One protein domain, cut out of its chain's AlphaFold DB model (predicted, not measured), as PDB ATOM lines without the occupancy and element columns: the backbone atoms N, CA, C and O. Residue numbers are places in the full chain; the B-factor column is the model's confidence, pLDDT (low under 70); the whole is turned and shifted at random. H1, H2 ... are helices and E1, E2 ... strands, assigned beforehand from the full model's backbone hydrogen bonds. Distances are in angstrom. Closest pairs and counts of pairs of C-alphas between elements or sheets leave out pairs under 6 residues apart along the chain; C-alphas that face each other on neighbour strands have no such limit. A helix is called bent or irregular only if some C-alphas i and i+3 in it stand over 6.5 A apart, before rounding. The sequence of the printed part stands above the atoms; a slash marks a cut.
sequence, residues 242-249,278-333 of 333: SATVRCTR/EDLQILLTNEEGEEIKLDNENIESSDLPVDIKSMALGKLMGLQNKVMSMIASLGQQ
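Overview. This is residues 242 to 249 and 278 to 333 of the 333 residues of the protein "Nbl1_Borealin_N domain-containing protein" of Chloropicon primus (UniProt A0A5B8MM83). A small two-stranded hairpin, E1 and E2, stands off to the side of one long straight helix, H1, and the arrangement is loose rather than a closed core. H1 makes the longest axis, and its last part, residues 321 to 330, sticks out with the tail to residue 333. The printed part has 64 residues in two pieces, with two named strands and then one named helix along the chain, E1, E2, H1; the sheet, in the order E1 - E2, is antiparallel, and the class is mixed, helices and strands. The whole is loose, with a radius of gyration of the C-alphas of 13.6 A, and only just elongated, spanning 44 by 22 by 20 A.

Arrangement. Begin at the sheet, where E1, residues 282 to 285, and E2, residues 291 to 294, form a hairpin of antiparallel neighbour strands with 147 degrees between their directions. Look at the C-alphas of Thr 285 and Glu 291, which face each other at 4.7 A, and at those of Ile 282 and Leu 294, which face each other at 6.0 A. Between the strands, N 292 and O 284 are 2.8 A apart and N 284 and O 292 are 3.0 A apart, both within hydrogen-bond range. Now go outward to H1, residues 306 to 330: E1 and H1 are apart, but only just, with their closest C-alphas 8.4 A from each other. In H1 every O i to N i+4 pair is within hydrogen-bond range, and the helix is not bent.

Along the chain. Find C-alpha 282 at (156.519, 119.018, 148.546); from there E1 runs 9.8 A to C-alpha 285. After a link of 5 residues, E2 begins at C-alpha 291, at (166.043, 119.720, 146.771), and runs 9.3 A to C-alpha 294. Find C-alpha 306 at (155.313, 129.686, 133.570); from there H1 runs 36.2 A to C-alpha 330 at (138.177, 106.995, 156.036).

Size, cuts and confidence. The two C-alphas farthest apart are those of Asp 303 and Gln 333, at 44.7 A, and Gln 333 is the chain's last residue. Residues 303 to 308, of which 306 to 308 belong to H1, and residues 321 to 333, of which 321 to 330 belong to H1, stand free; the body without them spans 26 by 25 by 18 A. Residues 250 to 277 are cut out, and C-alphas 249 and 278 are 10.9 A apart across the cut. The link from E1 to E2 is tight, and that from E2 to H1 is long, with 11 residues. The mean pLDDT of the printed part is 71.1, and 24 residues are under 70, among them residues 242 to 249 and 278 to 283.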
ATOM      1  N   SER A 242     162.279 114.285 137.713       48.81
ATOM      2  CA  SER A 242     161.574 113.351 138.578       48.81
ATOM      3  C   SER A 242     161.135 114.100 139.835       48.81
ATOM      4  O   SER A 242     161.942 114.420 140.703       48.81
ATOM      5  N   ALA A 243     159.842 114.406 139.925       51.91
ATOM      6  CA  ALA A 243     159.252 114.978 141.128       51.91
ATOM      7  C   ALA A 243     159.012 113.860 142.156       51.91
ATOM      8  O   ALA A 243     158.118 113.033 141.963       51.91
ATOM      9  N   THR A 244     159.797 113.834 143.234       53.81
ATOM     10  CA  THR A 244     159.646 112.859 144.324       53.81
ATOM     11  C   THR A 244     158.934 113.510 145.503       53.81
ATOM     12  O   THR A 244     159.530 114.263 146.263       53.81
ATOM     13  N   VAL A 245     157.645 113.216 145.684       50.28
ATOM     14  CA  VAL A 245     156.864 113.780 146.796       50.28
ATOM     15  C   VAL A 245     157.167 113.005 148.079       50.28
ATOM     16  O   VAL A 245     156.772 111.847 148.213       50.28
ATOM     17  N   ARG A 246     157.851 113.642 149.037       54.78
ATOM     18  CA  ARG A 246     158.116 113.077 150.367       54.78
ATOM     19  C   ARG A 246     157.275 113.787 151.422       54.78
ATOM     20  O   ARG A 246     157.529 114.936 151.750       54.78
ATOM     21  N   CYS A 247     156.304 113.076 151.985       50.25
ATOM     22  CA  CYS A 247     155.501 113.578 153.092       50.25
ATOM     23  C   CYS A 247     156.253 113.352 154.412       50.25
ATOM     24  O   CYS A 247     156.337 112.221 154.892       50.25
ATOM     25  N   THR A 248     156.828 114.402 154.995       56.56
ATOM     26  CA  THR A 248     157.450 114.332 156.327       56.56
ATOM     27  C   THR A 248     156.538 114.977 157.357       56.56
ATOM     28  O   THR A 248     156.278 116.175 157.278       56.56
ATOM     29  N   ARG A 249     156.075 114.205 158.349       53.19
ATOM     30  CA  ARG A 249     155.344 114.751 159.500       53.19
ATOM     31  C   ARG A 249     156.295 115.663 160.270       53.19
ATOM     32  O   ARG A 249     157.262 115.185 160.862       53.19
ATOM     33  N   GLU A 278     148.208 122.198 155.996       66.19
ATOM     34  CA  GLU A 278     149.331 123.138 156.050       66.19
ATOM     35  C   GLU A 278     150.680 122.470 156.381       66.19
ATOM     36  O   GLU A 278     151.730 123.050 156.111       66.19
ATOM     37  N   ASP A 279     150.687 121.240 156.908       67.12
ATOM     38  CA  ASP A 279     151.916 120.528 157.295       67.12
ATOM     39  C   ASP A 279     152.526 119.672 156.161       67.12
ATOM     40  O   ASP A 279     153.537 118.988 156.358       67.12
ATOM     41  N   LEU A 280     151.935 119.691 154.961       64.19
ATOM     42  CA  LEU A 280     152.408 118.937 153.797       64.19
ATOM     43  C   LEU A 280     153.451 119.738 153.003       64.19
ATOM     44  O   LEU A 280     153.113 120.680 152.292       64.19
ATOM     45  N   GLN A 281     154.719 119.324 153.066       67.50
ATOM     46  CA  GLN A 281     155.786 119.871 152.217       67.50
ATOM     47  C   GLN A 281     155.987 119.019 150.958       67.50
ATOM     48  O   GLN A 281     156.028 117.789 151.027       67.50
ATOM     49  N   ILE A 282     156.149 119.673 149.805       66.88
ATOM     50  CA  ILE A 282     156.519 119.018 148.546       66.88
ATOM     51  C   ILE A 282     157.948 119.409 148.206       66.88
ATOM     52  O   ILE A 282     158.262 120.579 147.996       66.88
ATOM     53  N   LEU A 283     158.809 118.399 148.140       68.25
ATOM     54  CA  LEU A 283     160.169 118.540 147.644       68.25
ATOM     55  C   LEU A 283     160.192 118.183 146.159       68.25
ATOM     56  O   LEU A 283     159.716 117.123 145.754       68.25
ATOM     57  N   LEU A 284     160.736 119.076 145.339       71.00
ATOM     58  CA  LEU A 284     161.081 118.774 143.956       71.00
ATOM     59  C   LEU A 284     162.593 118.607 143.876       71.00
ATOM     60  O   LEU A 284     163.327 119.500 144.277       71.00
ATOM     61  N   THR A 285     163.060 117.479 143.356       70.56
ATOM     62  CA  THR A 285     164.483 117.255 143.079       70.56
ATOM     63  C   THR A 285     164.753 117.522 141.603       70.56
ATOM     64  O   THR A 285     164.053 116.966 140.749       70.56
ATOM     65  N   ASN A 286     165.734 118.371 141.297       72.62
ATOM     66  CA  ASN A 286     166.228 118.523 139.926       72.62
ATOM     67  C   ASN A 286     167.101 117.307 139.526       72.62
ATOM     68  O   ASN A 286     167.337 116.402 140.329       72.62
ATOM     69  N   GLU A 287     167.565 117.260 138.273       72.75
ATOM     70  CA  GLU A 287     168.443 116.178 137.782       72.75
ATOM     71  C   GLU A 287     169.809 116.139 138.490       72.75
ATOM     72  O   GLU A 287     170.473 115.106 138.495       72.75
ATOM     73  N   GLU A 288     170.198 117.240 139.130       74.44
ATOM     74  CA  GLU A 288     171.433 117.386 139.906       74.44
ATOM     75  C   GLU A 288     171.258 116.937 141.372       74.44
ATOM     76  O   GLU A 288     172.219 116.910 142.138       74.44
ATOM     77  N   GLY A 289     170.041 116.533 141.764       73.81
ATOM     78  CA  GLY A 289     169.712 116.095 143.119       73.81
ATOM     79  C   GLY A 289     169.497 117.233 144.121       73.81
ATOM     80  O   GLY A 289     169.343 116.963 145.311       73.81
ATOM     81  N   GLU A 290     169.453 118.489 143.673       78.81
ATOM     82  CA  GLU A 290     169.130 119.624 144.533       78.81
ATOM     83  C   GLU A 290     167.643 119.623 144.894       78.81
ATOM     84  O   GLU A 290     166.753 119.583 144.036       78.81
ATOM     85  N   GLU A 291     167.381 119.667 146.199       78.75
ATOM     86  CA  GLU A 291     166.043 119.720 146.771       78.75
ATOM     87  C   GLU A 291     165.505 121.156 146.753       78.75
ATOM     88  O   GLU A 291     165.894 122.005 147.557       78.75
ATOM     89  N   ILE A 292     164.543 121.421 145.874       75.31
ATOM     90  CA  ILE A 292     163.780 122.667 145.852       75.31
ATOM     91  C   ILE A 292     162.574 122.490 146.778       75.31
ATOM     92  O   ILE A 292     161.636 121.743 146.479       75.31
ATOM     93  N   LYS A 293     162.604 123.179 147.921       76.62
ATOM     94  CA  LYS A 293     161.473 123.248 148.855       76.62
ATOM     95  C   LYS A 293     160.472 124.272 148.339       76.62
ATOM     96  O   LYS A 293     160.764 125.467 148.319       76.62
ATOM     97  N   LEU A 294     159.309 123.797 147.908       67.44
ATOM     98  CA  LEU A 294     158.202 124.669 147.540       67.44
ATOM     99  C   LEU A 294     157.269 124.812 148.738       67.44
ATOM    100  O   LEU A 294     156.505 123.899 149.054       67.44
ATOM    101  N   ASP A 295     157.332 125.968 149.387       71.44
ATOM    102  CA  ASP A 295     156.290 126.402 150.310       71.44
ATOM    103  C   ASP A 295     155.137 127.010 149.489       71.44
ATOM    104  O   ASP A 295     155.382 127.654 148.464       71.44
ATOM    105  N   ASN A 296     153.880 126.815 149.913       64.44
ATOM    106  CA  ASN A 296     152.695 127.285 149.170       64.44
ATOM    107  C   ASN A 296     152.736 128.793 148.862       64.44
ATOM    108  O   ASN A 296     152.252 129.217 147.819       64.44
ATOM    109  N   GLU A 297     153.359 129.590 149.730       67.44
ATOM    110  CA  GLU A 297     153.507 131.039 149.548       67.44
ATOM    111  C   GLU A 297     154.595 131.416 148.527       67.44
ATOM    112  O   GLU A 297     154.603 132.532 148.018       67.44
ATOM    113  N   ASN A 298     155.503 130.494 148.185       64.38
ATOM    114  CA  ASN A 298     156.707 130.787 147.402       64.38
ATOM    115  C   ASN A 298     156.611 130.355 145.922       64.38
ATOM    116  O   ASN A 298     157.510 130.614 145.118       64.38
ATOM    117  N   ILE A 299     155.524 129.678 145.528       67.94
ATOM    118  CA  ILE A 299     155.330 129.218 144.141       67.94
ATOM    119  C   ILE A 299     155.061 130.408 143.210       67.94
ATOM    120  O   ILE A 299     155.607 130.461 142.102       67.94
ATOM    121  N   GLU A 300     154.277 131.392 143.658       68.56
ATOM    122  CA  GLU A 300     153.941 132.570 142.852       68.56
ATOM    123  C   GLU A 300     155.153 133.491 142.641       68.56
ATOM    124  O   GLU A 300     155.362 133.964 141.520       68.56
ATOM    125  N   SER A 301     156.007 133.645 143.659       68.06
ATOM    126  CA  SER A 301     157.195 134.514 143.665       68.06
ATOM    127  C   SER A 301     158.450 133.920 143.020       68.06
ATOM    128  O   SER A 301     159.396 134.657 142.768       68.06
ATOM    129  N   SER A 302     158.497 132.613 142.753       73.19
ATOM    130  CA  SER A 302     159.685 131.983 142.155       73.19
ATOM    131  C   SER A 302     159.937 132.459 140.713       73.19
ATOM    132  O   SER A 302     159.000 132.568 139.930       73.19
ATOM    133  N   ASP A 303     161.187 132.666 140.293       81.50
ATOM    134  CA  ASP A 303     161.538 133.029 138.898       81.50
ATOM    135  C   ASP A 303     161.430 131.846 137.907       81.50
ATOM    136  O   ASP A 303     162.042 131.824 136.838       81.50
ATOM    137  N   LEU A 304     160.648 130.819 138.251       78.44
ATOM    138  CA  LEU A 304     160.469 129.642 137.412       78.44
ATOM    139  C   LEU A 304     159.652 129.968 136.146       78.44
ATOM    140  O   LEU A 304     158.678 130.727 136.214       78.44
ATOM    141  N   PRO A 305     159.974 129.337 134.998       80.50
ATOM    142  CA  PRO A 305     159.161 129.412 133.787       80.50
ATOM    143  C   PRO A 305     157.687 129.078 134.054       80.50
ATOM    144  O   PRO A 305     157.373 128.140 134.793       80.50
ATOM    145  N   VAL A 306     156.777 129.812 133.404       78.81
ATOM    146  CA  VAL A 306     155.313 129.686 133.570       78.81
ATOM    147  C   VAL A 306     154.824 128.246 133.343       78.81
ATOM    148  O   VAL A 306     153.962 127.752 134.073       78.81
ATOM    149  N   ASP A 307     155.431 127.532 132.396       74.69
ATOM    150  CA  ASP A 307     155.088 126.141 132.084       74.69
ATOM    151  C   ASP A 307     155.433 125.180 133.235       74.69
ATOM    152  O   ASP A 307     154.667 124.269 133.548       74.69
ATOM    153  N   ILE A 308     156.541 125.421 133.943       76.38
ATOM    154  CA  ILE A 308     156.943 124.607 135.100       76.38
ATOM    155  C   ILE A 308     156.035 124.906 136.293       76.38
ATOM    156  O   ILE A 308     155.588 123.975 136.967       76.38
ATOM    157  N   LYS A 309     155.696 126.185 136.515       78.88
ATOM    158  CA  LYS A 309     154.746 126.593 137.560       78.88
ATOM    159  C   LYS A 309     153.378 125.945 137.355       78.88
ATOM    160  O   LYS A 309     152.839 125.350 138.287       78.88
ATOM    161  N   SER A 310     152.837 125.999 136.136       76.12
ATOM    162  CA  SER A 310     151.534 125.400 135.821       76.12
ATOM    163  C   SER A 310     151.537 123.874 135.968       76.12
ATOM    164  O   SER A 310     150.594 123.312 136.529       76.12
ATOM    165  N   MET A 311     152.619 123.194 135.567       77.88
ATOM    166  CA  MET A 311     152.765 121.749 135.772       77.88
ATOM    167  C   MET A 311     152.858 121.382 137.262       77.88
ATOM    168  O   MET A 311     152.223 120.419 137.697       77.88
ATOM    169  N   ALA A 312     153.639 122.130 138.047       75.12
ATOM    170  CA  ALA A 312     153.788 121.906 139.483       75.12
ATOM    171  C   ALA A 312     152.459 122.117 140.223       75.12
ATOM    172  O   ALA A 312     152.052 121.264 141.013       75.12
ATOM    173  N   LEU A 313     151.738 123.193 139.894       79.94
ATOM    174  CA  LEU A 313     150.444 123.522 140.488       79.94
ATOM    175  C   LEU A 313     149.369 122.490 140.111       79.94
ATOM    176  O   LEU A 313     148.617 122.036 140.972       79.94
ATOM    177  N   GLY A 314     149.357 122.015 138.861       81.38
ATOM    178  CA  GLY A 314     148.470 120.930 138.433       81.38
ATOM    179  C   GLY A 314     148.718 119.615 139.185       81.38
ATOM    180  O   GLY A 314     147.769 118.954 139.615       81.38
ATOM    181  N   LYS A 315     149.988 119.244 139.406       80.12
ATOM    182  CA  LYS A 315     150.348 118.055 140.202       80.12
ATOM    183  C   LYS A 315     149.974 118.216 141.679       80.12
ATOM    184  O   LYS A 315     149.449 117.269 142.263       80.12
ATOM    185  N   LEU A 316     150.197 119.400 142.254       77.81
ATOM    186  CA  LEU A 316     149.812 119.744 143.625       77.81
ATOM    187  C   LEU A 316     148.300 119.581 143.834       77.81
ATOM    188  O   LEU A 316     147.884 118.857 144.738       77.81
ATOM    189  N   MET A 317     147.482 120.173 142.960       79.88
ATOM    190  CA  MET A 317     146.021 120.060 143.041       79.88
ATOM    191  C   MET A 317     145.543 118.613 142.875       79.88
ATOM    192  O   MET A 317     144.655 118.158 143.596       79.88
ATOM    193  N   GLY A 318     146.155 117.850 141.962       80.88
ATOM    194  CA  GLY A 318     145.860 116.425 141.799       80.88
ATOM    195  C   GLY A 318     146.147 115.613 143.066       80.88
ATOM    196  O   GLY A 318     145.357 114.742 143.439       80.88
ATOM    197  N   LEU A 319     147.247 115.923 143.757       77.75
ATOM    198  CA  LEU A 319     147.611 115.277 145.015       77.75
ATOM    199  C   LEU A 319     146.646 115.661 146.146       77.75
ATOM    200  O   LEU A 319     146.166 114.774 146.848       77.75
ATOM    201  N   GLN A 320     146.305 116.948 146.278       76.38
ATOM    202  CA  GLN A 320     145.332 117.438 147.261       76.38
ATOM    203  C   GLN A 320     143.972 116.753 147.094       76.38
ATOM    204  O   GLN A 320     143.426 116.230 148.064       76.38
ATOM    205  N   ASN A 321     143.467 116.650 145.862       75.94
ATOM    206  CA  ASN A 321     142.212 115.951 145.578       75.94
ATOM    207  C   ASN A 321     142.269 114.469 145.975       75.94
ATOM    208  O   ASN A 321     141.304 113.928 146.515       75.94
ATOM    209  N   LYS A 322     143.411 113.807 145.749       78.81
ATOM    210  CA  LYS A 322     143.602 112.405 146.137       78.81
ATOM    211  C   LYS A 322     143.648 112.231 147.657       78.81
ATOM    212  O   LYS A 322     143.044 111.294 148.168       78.81
ATOM    213  N   VAL A 323     144.317 113.133 148.375       76.44
ATOM    214  CA  VAL A 323     144.354 113.135 149.848       76.44
ATOM    215  C   VAL A 323     142.962 113.391 150.424       76.44
ATOM    216  O   VAL A 323     142.511 112.614 151.259       76.44
ATOM    217  N   MET A 324     142.236 114.390 149.919       77.38
ATOM    218  CA  MET A 324     140.858 114.671 150.340       77.38
ATOM    219  C   MET A 324     139.922 113.486 150.074       77.38
ATOM    220  O   MET A 324     139.105 113.148 150.925       77.38
ATOM    221  N   SER A 325     140.083 112.797 148.939       80.31
ATOM    222  CA  SER A 325     139.338 111.567 148.648       80.31
ATOM    223  C   SER A 325     139.658 110.438 149.631       80.31
ATOM    224  O   SER A 325     138.751 109.692 149.991       80.31
ATOM    225  N   MET A 326     140.917 110.295 150.066       78.94
ATOM    226  CA  MET A 326     141.299 109.290 151.067       78.94
ATOM    227  C   MET A 326     140.715 109.623 152.444       78.94
ATOM    228  O   MET A 326     140.143 108.744 153.083       78.94
ATOM    229  N   ILE A 327     140.776 110.888 152.868       75.38
ATOM    230  CA  ILE A 327     140.171 111.347 154.129       75.38
ATOM    231  C   ILE A 327     138.654 111.110 154.111       75.38
ATOM    232  O   ILE A 327     138.112 110.538 155.054       75.38
ATOM    233  N   ALA A 328     137.974 111.462 153.015       77.62
ATOM    234  CA  ALA A 328     136.540 111.223 152.860       77.62
ATOM    235  C   ALA A 328     136.179 109.727 152.920       77.62
ATOM    236  O   ALA A 328     135.146 109.373 153.482       77.62
ATOM    237  N   SER A 329     137.034 108.848 152.382       77.44
ATOM    238  CA  SER A 329     136.820 107.395 152.452       77.44
ATOM    239  C   SER A 329     137.053 106.800 153.844       77.44
ATOM    240  O   SER A 329     136.429 105.800 154.181       77.44
ATOM    241  N   LEU A 330     137.918 107.416 154.657       77.38
ATOM    242  CA  LEU A 330     138.177 106.995 156.036       77.38
ATOM    243  C   LEU A 330     137.075 107.459 156.997       77.38
ATOM    244  O   LEU A 330     136.779 106.751 157.947       77.38
ATOM    245  N   GLY A 331     136.425 108.597 156.730       67.50
ATOM    246  CA  GLY A 331     135.313 109.101 157.548       67.50
ATOM    247  C   GLY A 331     133.974 108.367 157.373       67.50
ATOM    248  O   GLY A 331     132.998 108.744 158.013       67.50
ATOM    249  N   GLN A 332     133.896 107.368 156.486       64.31
ATOM    250  CA  GLN A 332     132.701 106.534 156.272       64.31
ATOM    251  C   GLN A 332     132.794 105.144 156.931       64.31
ATOM    252  O   GLN A 332     131.881 104.335 156.748       64.31
ATOM    253  N   GLN A 333     133.882 104.857 157.654       53.41
ATOM    254  CA  GLN A 333     134.069 103.637 158.454       53.41
ATOM    255  C   GLN A 333     133.803 103.923 159.929       53.41
ATOM    256  O   GLN A 333     133.233 103.024 160.583       53.41
TER     257      GLN A 333